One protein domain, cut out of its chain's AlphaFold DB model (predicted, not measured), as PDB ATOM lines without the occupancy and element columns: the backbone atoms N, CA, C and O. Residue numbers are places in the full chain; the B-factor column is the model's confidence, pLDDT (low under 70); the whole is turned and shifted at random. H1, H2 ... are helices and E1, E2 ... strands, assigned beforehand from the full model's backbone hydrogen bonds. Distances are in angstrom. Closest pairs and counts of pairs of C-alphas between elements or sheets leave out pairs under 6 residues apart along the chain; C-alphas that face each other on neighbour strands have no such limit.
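Overview. This is residues 2 to 95 of the 98 residues of an uncharacterized protein of Spirosoma agri (UniProt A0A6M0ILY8). One long helix, H1, makes most of the longest axis, and the rest of the model gathers on one side of its second half: the shorter helix H2 packs side by side with it, and a strongly twisted sheet of four strands, E1 to E4, has H2 over it, while H1 only grazes it with residues 20 to 30. Residues 2 to 11 of H1 stick out from this body as a straight arm. The printed part has 94 residues with two named helices and four named strands, along the chain H1 E1 E2 E3 E4 H2; the sheet's order is E1 E2 E3 E4, antiparallel throughout, and the class is mixed, helices and strands. The whole is only just compact, close to loose, with a radius of gyration of the C-alphas of 14.7 A, and it is elongated, spanning 50 by 31 by 19 A.

Arrangement. H1, residues 2 to 30, stands free over residues 2 to 11 and only grazes the sheet with residues 20 to 30. The sheet is a meander, each strand the antiparallel neighbour of the one before: E1, residues 41 to 50, E2, residues 53 to 59, E3, residues 62 to 67, and E4, residues 70 to 76. E1 bends by 99 degrees at residue 45. E1 and E2 form a hairpin, with N 44 and O 56 at 2.9 A and N 55 and O 48 at 2.8 A, within hydrogen-bond range. In the hairpin E2 and E3, N 59 and O 62 are 2.8 A apart; in the hairpin E3 and E4, N 63 and O 75 are 2.9 A apart, both within that range. The edge strands E1 and E4 are apart. H2, residues 82 to 94, is on the sheet at a height over the sheet of 9.9 A. It lies over E1 and only just over E3, on which 3 of its C-alphas fall, and runs slantwise to the strands, at 38 degrees to E1 on the local plane. H1 and H2 touch, closest at the C-alphas of Ile 23 and Val 89, 5.6 A apart, and run the same way at a shallow tilt of 25 degrees. In H1 and H2 every O i to N i+4 pair is within hydrogen-bond range.

Along the chain. H1 begins at C-alpha 2, (261.674, 139.532, 310.634), and measures 42.1 A from first to last C-alpha. E1 measures 18.4 A, E2 16.3 A, E3 15.9 A and E4 16.7 A; C-alpha 41, where E1 begins, is at (241.395, 145.159, 273.778). H2 measures 18.7 A and ends at C-alpha 94, (257.021, 140.319, 270.677).

Size, cuts and confidence. The two C-alphas farthest apart, those of Lys 2 and Val 35, are 52.7 A apart. Without residues 2 to 11, the body spans 36 by 31 by 18 A. The printed part has no cut and no long link; the link from H1 to E1, 10 residues, is short. The mean pLDDT of the printed part is 93.7, and residue 2 alone is under 70.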
ATOM      1  N   LYS A   2     262.806 138.681 311.066       65.31
ATOM      2  CA  LYS A   2     261.674 139.532 310.634       65.31
ATOM      3  C   LYS A   2     262.056 140.617 309.606       65.31
ATOM      4  O   LYS A   2     261.446 140.690 308.555       65.31
ATOM      5  N   GLN A   3     263.163 141.328 309.840       80.56
ATOM      6  CA  GLN A   3     263.648 142.385 308.940       80.56
ATOM      7  C   GLN A   3     263.983 141.897 307.518       80.56
ATOM      8  O   GLN A   3     263.705 142.607 306.564       80.56
ATOM      9  N   HIS A   4     264.547 140.693 307.357       87.62
ATOM     10  CA  HIS A   4     264.866 140.157 306.027       87.62
ATOM     11  C   HIS A   4     263.613 139.722 305.262       87.62
ATOM     12  O   HIS A   4     263.546 139.922 304.056       87.62
ATOM     13  N   ALA A   5     262.625 139.159 305.965       90.94
ATOM     14  CA  ALA A   5     261.340 138.815 305.365       90.94
ATOM     15  C   ALA A   5     260.588 140.076 304.914       90.94
ATOM     16  O   ALA A   5     260.097 140.118 303.793       90.94
ATOM     17  N   ASP A   6     260.573 141.126 305.741       93.75
ATOM     18  CA  ASP A   6     259.947 142.406 305.394       93.75
ATOM     19  C   ASP A   6     260.632 143.057 304.175       93.75
ATOM     20  O   ASP A   6     259.955 143.560 303.279       93.75
ATOM     21  N   THR A   7     261.970 143.014 304.100       95.25
ATOM     22  CA  THR A   7     262.721 143.487 302.924       95.25
ATOM     23  C   THR A   7     262.340 142.716 301.665       95.25
ATOM     24  O   THR A   7     261.998 143.347 300.669       95.25
ATOM     25  N   LEU A   8     262.337 141.381 301.714       94.50
ATOM     26  CA  LEU A   8     262.015 140.552 300.551       94.50
ATOM     27  C   LEU A   8     260.581 140.794 300.053       94.50
ATOM     28  O   LEU A   8     260.358 140.918 298.853       94.50
ATOM     29  N   THR A   9     259.618 140.920 300.969       93.56
ATOM     30  CA  THR A   9     258.228 141.254 300.626       93.56
ATOM     31  C   THR A   9     258.136 142.614 299.935       93.56
ATOM     32  O   THR A   9     257.481 142.741 298.905       93.56
ATOM     33  N   ASN A  10     258.825 143.631 300.458       95.50
ATOM     34  CA  ASN A  10     258.820 144.965 299.856       95.50
ATOM     35  C   ASN A  10     259.479 144.985 298.470       95.50
ATOM     36  O   ASN A  10     259.012 145.692 297.577       95.50
ATOM     37  N   GLU A  11     260.558 144.225 298.281       95.50
ATOM     38  CA  GLU A  11     261.221 144.079 296.985       95.50
ATOM     39  C   GLU A  11     260.299 143.402 295.966       95.50
ATOM     40  O   GLU A  11     260.177 143.890 294.841       95.50
ATOM     41  N   LEU A  12     259.587 142.344 296.369       94.62
ATOM     42  CA  LEU A  12     258.626 141.649 295.513       94.62
ATOM     43  C   LEU A  12     257.456 142.554 295.099       94.62
ATOM     44  O   LEU A  12     257.128 142.627 293.916       94.62
ATOM     45  N   GLU A  13     256.860 143.291 296.037       94.56
ATOM     46  CA  GLU A  13     255.771 144.234 295.738       94.56
ATOM     47  C   GLU A  13     256.234 145.383 294.832       94.56
ATOM     48  O   GLU A  13     255.523 145.811 293.914       94.56
ATOM     49  N   THR A  14     257.464 145.859 295.044       96.62
ATOM     50  CA  THR A  14     258.090 146.869 294.184       96.62
ATOM     51  C   THR A  14     258.275 146.330 292.771       96.62
ATOM     52  O   THR A  14     257.916 146.997 291.799       96.62
ATOM     53  N   PHE A  15     258.800 145.112 292.639       96.50
ATOM     54  CA  PHE A  15     258.974 144.464 291.347       96.50
ATOM     55  C   PHE A  15     257.630 144.274 290.638       96.50
ATOM     56  O   PHE A  15     257.479 144.705 289.497       96.50
ATOM     57  N   ARG A  16     256.619 143.754 291.341       96.50
ATOM     58  CA  ARG A  16     255.255 143.592 290.825       96.50
ATOM     59  C   ARG A  16     254.667 144.910 290.321       96.50
ATOM     60  O   ARG A  16     254.075 144.955 289.246       96.50
ATOM     61  N   THR A  17     254.864 145.995 291.066       96.62
ATOM     62  CA  THR A  17     254.440 147.344 290.657       96.62
ATOM     63  C   THR A  17     255.140 147.790 289.372       96.62
ATOM     64  O   THR A  17     254.490 148.296 288.456       96.62
ATOM     65  N   ASN A  18     256.452 147.566 289.274       97.38
ATOM     66  CA  ASN A  18     257.234 147.938 288.097       97.38
ATOM     67  C   ASN A  18     256.829 147.138 286.851       97.38
ATOM     68  O   ASN A  18     256.706 147.726 285.778       97.38
ATOM     69  N   VAL A  19     256.572 145.833 286.989       97.88
ATOM     70  CA  VAL A  19     256.113 144.985 285.876       97.88
ATOM     71  C   VAL A  19     254.748 145.452 285.368       97.88
ATOM     72  O   VAL A  19     254.589 145.673 284.174       97.88
ATOM     73  N   LYS A  20     253.785 145.738 286.254       97.56
ATOM     74  CA  LYS A  20     252.469 146.279 285.856       97.56
ATOM     75  C   LYS A  20     252.575 147.608 285.114       97.56
ATOM     76  O   LYS A  20     251.882 147.835 284.124       97.56
ATOM     77  N   ALA A  21     253.453 148.495 285.580       97.31
ATOM     78  CA  ALA A  21     253.711 149.760 284.902       97.31
ATOM     79  C   ALA A  21     254.332 149.546 283.509       97.31
ATOM     80  O   ALA A  21     254.016 150.290 282.576       97.31
ATOM     81  N   LEU A  22     255.191 148.534 283.360       97.81
ATOM     82  CA  LEU A  22     255.772 148.152 282.077       97.81
ATOM     83  C   LEU A  22     254.717 147.577 281.126       97.81
ATOM     84  O   LEU A  22     254.632 148.066 280.004       97.81
ATOM     85  N   ILE A  23     253.874 146.644 281.584       98.06
ATOM     86  CA  ILE A  23     252.732 146.103 280.823       98.06
ATOM     87  C   ILE A  23     251.879 147.249 280.279       98.06
ATOM     88  O   ILE A  23     251.685 147.360 279.073       98.06
ATOM     89  N   LEU A  24     251.455 148.177 281.144       97.25
ATOM     90  CA  LEU A  24     250.636 149.322 280.738       97.25
ATOM     91  C   LEU A  24     251.323 150.183 279.668       97.25
ATOM     92  O   LEU A  24     250.694 150.645 278.712       97.25
ATOM     93  N   ARG A  25     252.628 150.427 279.831       97.62
ATOM     94  CA  ARG A  25     253.418 151.204 278.875       97.62
ATOM     95  C   ARG A  25     253.527 150.491 277.527       97.62
ATOM     96  O   ARG A  25     253.398 151.161 276.505       97.62
ATOM     97  N   LEU A  26     253.786 149.186 277.528       97.75
ATOM     98  CA  LEU A  26     253.917 148.377 276.319       97.75
ATOM     99  C   LEU A  26     252.578 148.243 275.599       97.75
ATOM    100  O   LEU A  26     252.513 148.516 274.404       97.75
ATOM    101  N   TYR A  27     251.502 147.959 276.334       97.44
ATOM    102  CA  TYR A  27     250.145 147.916 275.802       97.44
ATOM    103  C   TYR A  27     249.816 149.215 275.064       97.44
ATOM    104  O   TYR A  27     249.568 149.218 273.863       97.44
ATOM    105  N   ARG A  28     249.957 150.370 275.726       96.44
ATOM    106  CA  ARG A  28     249.711 151.677 275.092       96.44
ATOM    107  C   ARG A  28     250.657 152.002 273.940       96.44
ATOM    108  O   ARG A  28     250.347 152.891 273.149       96.44
ATOM    109  N   ALA A  29     251.833 151.384 273.875       95.81
ATOM    110  CA  ALA A  29     252.776 151.591 272.784       95.81
ATOM    111  C   ALA A  29     252.405 150.758 271.551       95.81
ATOM    112  O   ALA A  29     252.504 151.279 270.437       95.81
ATOM    113  N   ASN A  30     251.958 149.519 271.763       95.62
ATOM    114  CA  ASN A  30     251.849 148.499 270.724       95.62
ATOM    115  C   ASN A  30     250.402 148.188 270.308       95.62
ATOM    116  O   ASN A  30     250.180 147.837 269.155       95.62
ATOM    117  N   VAL A  31     249.428 148.386 271.195       95.88
ATOM    118  CA  VAL A  31     248.009 148.080 270.974       95.88
ATOM    119  C   VAL A  31     247.272 149.349 270.554       95.88
ATOM    120  O   VAL A  31     246.718 150.088 271.373       95.88
ATOM    121  N   LYS A  32     247.341 149.659 269.257       95.31
ATOM    122  CA  LYS A  32     246.760 150.872 268.669       95.31
ATOM    123  C   LYS A  32     246.026 150.583 267.372       95.31
ATOM    124  O   LYS A  32     246.478 149.784 266.560       95.31
ATOM    125  N   ASN A  33     244.954 151.330 267.132       93.50
ATOM    126  CA  ASN A  33     244.249 151.310 265.861       93.50
ATOM    127  C   ASN A  33     245.046 152.052 264.763       93.50
ATOM    128  O   ASN A  33     246.078 152.683 265.005       93.50
ATOM    129  N   HIS A  34     244.530 152.025 263.533       91.88
ATOM    130  CA  HIS A  34     245.163 152.647 262.363       91.88
ATOM    131  C   HIS A  34     245.322 154.178 262.450       91.88
ATOM    132  O   HIS A  34     246.120 154.744 261.704       91.88
ATOM    133  N   VAL A  35     244.589 154.854 263.344       95.31
ATOM    134  CA  VAL A  35     244.738 156.296 263.609       95.31
ATOM    135  C   VAL A  35     245.641 156.592 264.813       95.31
ATOM    136  O   VAL A  35     245.885 157.756 265.129       95.31
ATOM    137  N   GLY A  36     246.202 155.560 265.449       93.69
ATOM    138  CA  GLY A  36     247.146 155.678 266.559       93.69
ATOM    139  C   GLY A  36     246.504 155.808 267.944       93.69
ATOM    140  O   GLY A  36     247.217 156.113 268.904       93.69
ATOM    141  N   GLU A  37     245.197 155.581 268.068       96.00
ATOM    142  CA  GLU A  37     244.496 155.536 269.355       96.00
ATOM    143  C   GLU A  37     244.647 154.154 269.989       96.00
ATOM    144  O   GLU A  37     244.631 153.139 269.294       96.00
ATOM    145  N   VAL A  38     244.792 154.113 271.314       96.12
ATOM    146  CA  VAL A  38     244.931 152.858 272.064       96.12
ATOM    147  C   VAL A  38     243.627 152.070 271.975       96.12
ATOM    148  O   VAL A  38     242.558 152.623 272.237       96.12
ATOM    149  N   MET A  39     243.715 150.794 271.598       95.81
ATOM    150  CA  MET A  39     242.537 149.930 271.510       95.81
ATOM    151  C   MET A  39     242.118 149.434 272.902       95.81
ATOM    152  O   MET A  39     242.983 149.221 273.758       95.81
ATOM    153  N   PRO A  40     240.806 149.261 273.156       94.38
ATOM    154  CA  PRO A  40     240.312 148.782 274.449       94.38
ATOM    155  C   PRO A  40     240.778 147.356 274.764       94.38
ATOM    156  O   PRO A  40     241.063 147.054 275.923       94.38
ATOM    157  N   GLU A  41     240.919 146.536 273.725       95.50
ATOM    158  CA  GLU A  41     241.395 145.159 273.778       95.50
ATOM    159  C   GLU A  41     242.156 144.794 272.496       95.50
ATOM    160  O   GLU A  41     242.005 145.453 271.460       95.50
ATOM    161  N   VAL A  42     242.955 143.732 272.568       95.38
ATOM    162  CA  VAL A  42     243.566 143.064 271.416       95.38
ATOM    163  C   VAL A  42     243.508 141.555 271.613       95.38
ATOM    164  O   VAL A  42     243.699 141.081 272.732       95.38
ATOM    165  N   TYR A  43     243.219 140.808 270.549       95.44
ATOM    166  CA  TYR A  43     243.133 139.351 270.613       95.44
ATOM    167  C   TYR A  43     244.525 138.734 270.540       95.44
ATOM    168  O   TYR A  43     245.356 139.156 269.741       95.44
ATOM    169  N   LEU A  44     244.782 137.750 271.391       94.06
ATOM    170  CA  LEU A  44     246.039 137.013 271.403       94.06
ATOM    171  C   LEU A  44     246.124 136.101 270.176       94.06
ATOM    172  O   LEU A  44     245.118 135.517 269.771       94.06
ATOM    173  N   SER A  45     247.326 135.945 269.616       91.06
ATOM    174  CA  SER A  45     247.543 135.015 268.499       91.06
ATOM    175  C   SER A  45     247.435 133.549 268.927       91.06
ATOM    176  O   SER A  45     247.111 132.679 268.118       91.06
ATOM    177  N   GLU A  46     247.707 133.272 270.204       88.00
ATOM    178  CA  GLU A  46     247.536 131.967 270.834       88.00
ATOM    179  C   GLU A  46     246.706 132.116 272.115       88.00
ATOM    180  O   GLU A  46     246.814 133.109 272.834       88.00
ATOM    181  N   GLU A  47     245.844 131.135 272.386       85.25
ATOM    182  CA  GLU A  47     245.089 131.084 273.638       85.25
ATOM    183  C   GLU A  47     246.049 130.955 274.826       85.25
ATOM    184  O   GLU A  47     246.983 130.153 274.798       85.25
ATOM    185  N   TRP A  48     245.798 131.731 275.879       91.62
ATOM    186  CA  TRP A  48     246.645 131.781 277.066       91.62
ATOM    187  C   TRP A  48     245.900 131.218 278.278       91.62
ATOM    188  O   TRP A  48     244.738 131.561 278.492       91.62
ATOM    189  N   GLU A  49     246.526 130.347 279.073       89.31
ATOM    190  CA  GLU A  49     245.863 129.632 280.174       89.31
ATOM    191  C   GLU A  49     246.419 130.036 281.546       89.31
ATOM    192  O   GLU A  49     247.626 129.996 281.769       89.31
ATOM    193  N   TYR A  50     245.532 130.327 282.500       87.69
ATOM    194  CA  TYR A  50     245.884 130.527 283.907       87.69
ATOM    195  C   TYR A  50     244.872 129.877 284.830       87.69
ATOM    196  O   TYR A  50     243.667 130.056 284.682       87.69
ATOM    197  N   GLU A  51     245.377 129.071 285.764       86.06
ATOM    198  CA  GLU A  51     244.569 128.301 286.719       86.06
ATOM    199  C   GLU A  51     243.425 127.482 286.069       86.06
ATOM    200  O   GLU A  51     242.380 127.250 286.677       86.06
ATOM    201  N   GLY A  52     243.628 126.994 284.837       86.94
ATOM    202  CA  GLY A  52     242.635 126.218 284.083       86.94
ATOM    203  C   GLY A  52     241.591 127.057 283.338       86.94
ATOM    204  O   GLY A  52     240.634 126.497 282.798       86.94
ATOM    205  N   GLN A  53     241.749 128.381 283.319       87.94
ATOM    206  CA  GLN A  53     240.924 129.311 282.554       87.94
ATOM    207  C   GLN A  53     241.681 129.807 281.330       87.94
ATOM    208  O   GLN A  53     242.866 130.119 281.411       87.94
ATOM    209  N   VAL A  54     240.980 129.882 280.199       91.38
ATOM    210  CA  VAL A  54     241.548 130.305 278.917       91.38
ATOM    211  C   VAL A  54     241.168 131.753 278.636       91.38
ATOM    212  O   VAL A  54     239.993 132.116 278.671       91.38
ATOM    213  N   PHE A  55     242.167 132.555 278.298       94.25
ATOM    214  CA  PHE A  55     242.061 133.949 277.904       94.25
ATOM    215  C   PHE A  55     242.456 134.083 276.437       94.25
ATOM    216  O   PHE A  55     243.381 133.426 275.959       94.25
ATOM    217  N   ASN A  56     241.740 134.936 275.711       95.12
ATOM    218  CA  ASN A  56     241.949 135.141 274.278       95.12
ATOM    219  C   ASN A  56     242.225 136.602 273.917       95.12
ATOM    220  O   ASN A  56     242.381 136.912 272.739       95.12
ATOM    221  N   ALA A  57     242.273 137.498 274.902       96.44
ATOM    222  CA  ALA A  57     242.532 138.907 274.676       96.44
ATOM    223  C   ALA A  57     243.295 139.556 275.836       96.44
ATOM    224  O   ALA A  57     243.190 139.147 276.994       96.44
ATOM    225  N   LEU A  58     244.026 140.621 275.515       96.56
ATOM    226  CA  LEU A  58     244.587 141.565 276.476       96.56
ATOM    227  C   LEU A  58     243.750 142.837 276.470       96.56
ATOM    228  O   LEU A  58     243.437 143.365 275.406       96.56
ATOM    229  N   THR A  59     243.467 143.372 277.652       95.94
ATOM    230  CA  THR A  59     242.958 144.734 277.841       95.94
ATOM    231  C   THR A  59     244.042 145.588 278.485       95.94
ATOM    232  O   THR A  59     245.088 145.111 278.918       95.94
ATOM    233  N   GLU A  60     243.786 146.883 278.638       94.81
ATOM    234  CA  GLU A  60     244.680 147.747 279.415       94.81
ATOM    235  C   GLU A  60     244.772 147.332 280.905       94.81
ATOM    236  O   GLU A  60     245.719 147.696 281.612       94.81
ATOM    237  N   ARG A  61     243.783 146.581 281.406       95.25
ATOM    238  CA  ARG A  61     243.602 146.259 282.830       95.25
ATOM    239  C   ARG A  61     243.947 144.818 283.183       95.25
ATOM    240  O   ARG A  61     244.205 144.557 284.364       95.25
ATOM    241  N   GLY A  62     243.922 143.915 282.209       95.50
ATOM    242  CA  GLY A  62     243.975 142.492 282.482       95.50
ATOM    243  C   GLY A  62     243.992 141.591 281.254       95.50
ATOM    244  O   GLY A  62     244.019 142.042 280.109       95.50
ATOM    245  N   LEU A  63     243.952 140.296 281.540       95.56
ATOM    246  CA  LEU A  63     243.634 139.244 280.584       95.56
ATOM    247  C   LEU A  63     242.125 139.070 280.530       95.56
ATOM    248  O   LEU A  63     241.457 139.077 281.564       95.56
ATOM    249  N   ALA A  64     241.595 138.921 279.326       95.62
ATOM    250  CA  ALA A  64     240.171 138.839 279.080       95.62
ATOM    251  C   ALA A  64     239.818 137.594 278.270       95.62
ATOM    252  O   ALA A  64     240.558 137.155 277.386       95.62
ATOM    253  N   TYR A  65     238.644 137.052 278.574       95.25
ATOM    254  CA  TYR A  65     237.962 136.091 277.727       95.25
ATOM    255  C   TYR A  65     236.756 136.774 277.085       95.25
ATOM    256  O   TYR A  65     235.802 137.166 277.767       95.25
ATOM    257  N   ILE A  66     236.819 136.951 275.766       94.31
ATOM    258  CA  ILE A  66     235.831 137.689 274.978       94.31
ATOM    259  C   ILE A  66     235.178 136.750 273.966       94.31
ATOM    260  O   ILE A  66     235.855 136.064 273.196       94.31
ATOM    261  N   VAL A  67     233.845 136.737 273.931       93.88
ATOM    262  CA  VAL A  67     233.056 135.937 272.983       93.88
ATOM    263  C   VAL A  67     232.016 136.833 272.331       93.88
ATOM    264  O   VAL A  67     231.194 137.423 273.019       93.88
ATOM    265  N   LYS A  68     232.011 136.906 270.992       91.12
ATOM    266  CA  LYS A  68     231.080 137.761 270.223       91.12
ATOM    267  C   LYS A  68     231.081 139.224 270.698       91.12
ATOM    268  O   LYS A  68     230.016 139.814 270.830       91.12
ATOM    269  N   GLU A  69     232.270 139.779 270.944       88.31
ATOM    270  CA  GLU A  69     232.468 141.161 271.425       88.31
ATOM    271  C   GLU A  69     231.933 141.422 272.848       88.31
ATOM    272  O   GLU A  69     231.884 142.564 273.300       88.31
ATOM    273  N   GLU A  70     231.548 140.375 273.584       92.31
ATOM    274  CA  GLU A  70     231.152 140.479 274.987       92.31
ATOM    275  C   GLU A  70     232.282 139.988 275.894       92.31
ATOM    276  O   GLU A  70     232.772 138.865 275.750       92.31
ATOM    277  N   LEU A  71     232.673 140.832 276.854       92.62
ATOM    278  CA  LEU A  71     233.595 140.471 277.927       92.62
ATOM    279  C   LEU A  71     232.896 139.505 278.887       92.62
ATOM    280  O   LEU A  71     231.985 139.896 279.620       92.62
ATOM    281  N   ILE A  72     233.329 138.248 278.877       94.50
ATOM    282  CA  ILE A  72     232.774 137.195 279.731       94.50
ATOM    283  C   ILE A  72     233.513 137.151 281.068       94.50
ATOM    284  O   ILE A  72     232.883 137.029 282.118       94.50
ATOM    285  N   GLU A  73     234.838 137.274 281.025       91.56
ATOM    286  CA  GLU A  73     235.712 137.188 282.191       91.56
ATOM    287  C   GLU A  73     236.931 138.104 282.023       91.56
ATOM    288  O   GLU A  73     237.436 138.270 280.912       91.56
ATOM    289  N   GLU A  74     237.389 138.706 283.123       93.19
ATOM    290  CA  GLU A  74     238.586 139.548 283.172       93.19
ATOM    291  C   GLU A  74     239.376 139.241 284.447       93.19
ATOM    292  O   GLU A  74     238.852 139.376 285.554       93.19
ATOM    293  N   PHE A  75     240.648 138.878 284.286       93.62
ATOM    294  CA  PHE A  75     241.625 138.811 285.369       93.62
ATOM    295  C   PHE A  75     242.495 140.048 285.323       93.62
ATOM    296  O   PHE A  75     243.230 140.277 284.361       93.62
ATOM    297  N   THR A  76     242.431 140.860 286.372       95.06
ATOM    298  CA  THR A  76     243.221 142.084 286.414       95.06
ATOM    299  C   THR A  76     244.686 141.757 286.670       95.06
ATOM    300  O   THR A  76     245.033 140.729 287.252       95.06
ATOM    301  N   TRP A  77     245.581 142.694 286.362       95.50
ATOM    302  CA  TRP A  77     246.997 142.538 286.710       95.50
ATOM    303  C   TRP A  77     247.241 142.303 288.213       95.50
ATOM    304  O   TRP A  77     248.298 141.817 288.612       95.50
ATOM    305  N   ASN A  78     246.293 142.673 289.082       94.25
ATOM    306  CA  ASN A  78     246.379 142.415 290.520       94.25
ATOM    307  C   ASN A  78     246.037 140.980 290.921       94.25
ATOM    308  O   ASN A  78     246.400 140.591 292.032       94.25
ATOM    309  N   ASP A  79     245.408 140.217 290.037       93.38
ATOM    310  CA  ASP A  79     244.995 138.839 290.289       93.38
ATOM    311  C   ASP A  79     246.069 137.844 289.831       93.38
ATOM    312  O   ASP A  79     246.200 136.770 290.409       93.38
ATOM    313  N   LEU A  80     246.905 138.245 288.866       93.06
ATOM    314  CA  LEU A  80     247.979 137.416 288.326       93.06
ATOM    315  C   LEU A  80     249.208 137.353 289.238       93.06
ATOM    316  O   LEU A  80     249.617 138.354 289.857       93.06
ATOM    317  N   ASP A  81     249.831 136.177 289.270       93.44
ATOM    318  CA  ASP A  81     251.150 135.981 289.856       93.44
ATOM    319  C   ASP A  81     252.258 136.677 289.047       93.44
ATOM    320  O   ASP A  81     252.044 137.272 287.988       93.44
ATOM    321  N   ILE A  82     253.472 136.685 289.597       93.81
ATOM    322  CA  ILE A  82     254.578 137.421 288.984       93.81
ATOM    323  C   ILE A  82     255.089 136.774 287.693       93.81
ATOM    324  O   ILE A  82     255.575 137.491 286.825       93.81
ATOM    325  N   GLU A  83     254.991 135.451 287.579       94.06
ATOM    326  CA  GLU A  83     255.439 134.699 286.406       94.06
ATOM    327  C   GLU A  83     254.559 135.048 285.207       94.06
ATOM    328  O   GLU A  83     255.065 135.527 284.193       94.06
ATOM    329  N   SER A  84     253.245 134.987 285.408       95.12
ATOM    330  CA  SER A  84     252.230 135.391 284.440       95.12
ATOM    331  C   SER A  84     252.419 136.844 284.004       95.12
ATOM    332  O   SER A  84     252.436 137.153 282.818       95.12
ATOM    333  N   LEU A  85     252.635 137.769 284.952       96.50
ATOM    334  CA  LEU A  85     252.875 139.179 284.619       96.50
ATOM    335  C   LEU A  85     254.122 139.379 283.740       96.50
ATOM    336  O   LEU A  85     254.130 140.265 282.889       96.50
ATOM    337  N   VAL A  86     255.181 138.596 283.954       96.12
ATOM    338  CA  VAL A  86     256.398 138.664 283.131       96.12
ATOM    339  C   VAL A  86     256.150 138.084 281.740       96.12
ATOM    340  O   VAL A  86     256.618 138.657 280.763       96.12
ATOM    341  N   GLU A  87     255.374 137.014 281.623       94.94
ATOM    342  CA  GLU A  87     255.000 136.449 280.326       94.94
ATOM    343  C   GLU A  87     254.175 137.432 279.481       94.94
ATOM    344  O   GLU A  87     254.470 137.639 278.305       94.94
ATOM    345  N   ILE A  88     253.230 138.154 280.096       95.31
ATOM    346  CA  ILE A  88     252.477 139.215 279.406       95.31
ATOM    347  C   ILE A  88     253.398 140.325 278.879       95.31
ATOM    348  O   ILE A  88     253.132 140.902 277.822       95.31
ATOM    349  N   VAL A  89     254.496 140.636 279.580       96.38
ATOM    350  CA  VAL A  89     255.508 141.567 279.054       96.38
ATOM    351  C   VAL A  89     256.101 141.024 277.756       96.38
ATOM    352  O   VAL A  89     256.172 141.780 276.791       96.38
ATOM    353  N   THR A  90     256.461 139.742 277.709       94.19
ATOM    354  CA  THR A  90     257.003 139.096 276.505       94.19
ATOM    355  C   THR A  90     256.007 139.135 275.346       94.19
ATOM    356  O   THR A  90     256.357 139.648 274.287       94.19
ATOM    357  N   ILE A  91     254.745 138.750 275.570       93.56
ATOM    358  CA  ILE A  91     253.675 138.826 274.554       93.56
ATOM    359  C   ILE A  91     253.559 140.246 273.977       93.56
ATOM    360  O   ILE A  91     253.462 140.446 272.764       93.56
ATOM    361  N   LEU A  92     253.591 141.265 274.844       95.19
ATOM    362  CA  LEU A  92     253.487 142.660 274.423       95.19
ATOM    363  C   LEU A  92     254.740 143.179 273.703       95.19
ATOM    364  O   LEU A  92     254.607 144.060 272.849       95.19
ATOM    365  N   GLU A  93     255.936 142.701 274.052       94.12
ATOM    366  CA  GLU A  93     257.195 143.051 273.382       94.12
ATOM    367  C   GLU A  93     257.295 142.407 271.994       94.12
ATOM    368  O   GLU A  93     257.607 143.108 271.023       94.12
ATOM    369  N   ASP A  94     256.958 141.121 271.902       92.50
ATOM    370  CA  ASP A  94     257.021 140.319 270.677       92.50
ATOM    371  C   ASP A  94     255.821 140.557 269.748       92.50
ATOM    372  O   ASP A  94     255.890 140.276 268.550       92.50
ATOM    373  N   LYS A  95     254.770 141.206 270.269       87.94
ATOM    374  CA  LYS A  95     253.519 141.531 269.570       87.94
ATOM    375  C   LYS A  95     252.787 140.287 269.075       87.94
ATOM    376  O   LYS A  95     252.352 140.231 267.926       87.94
TER     377      LYS A  95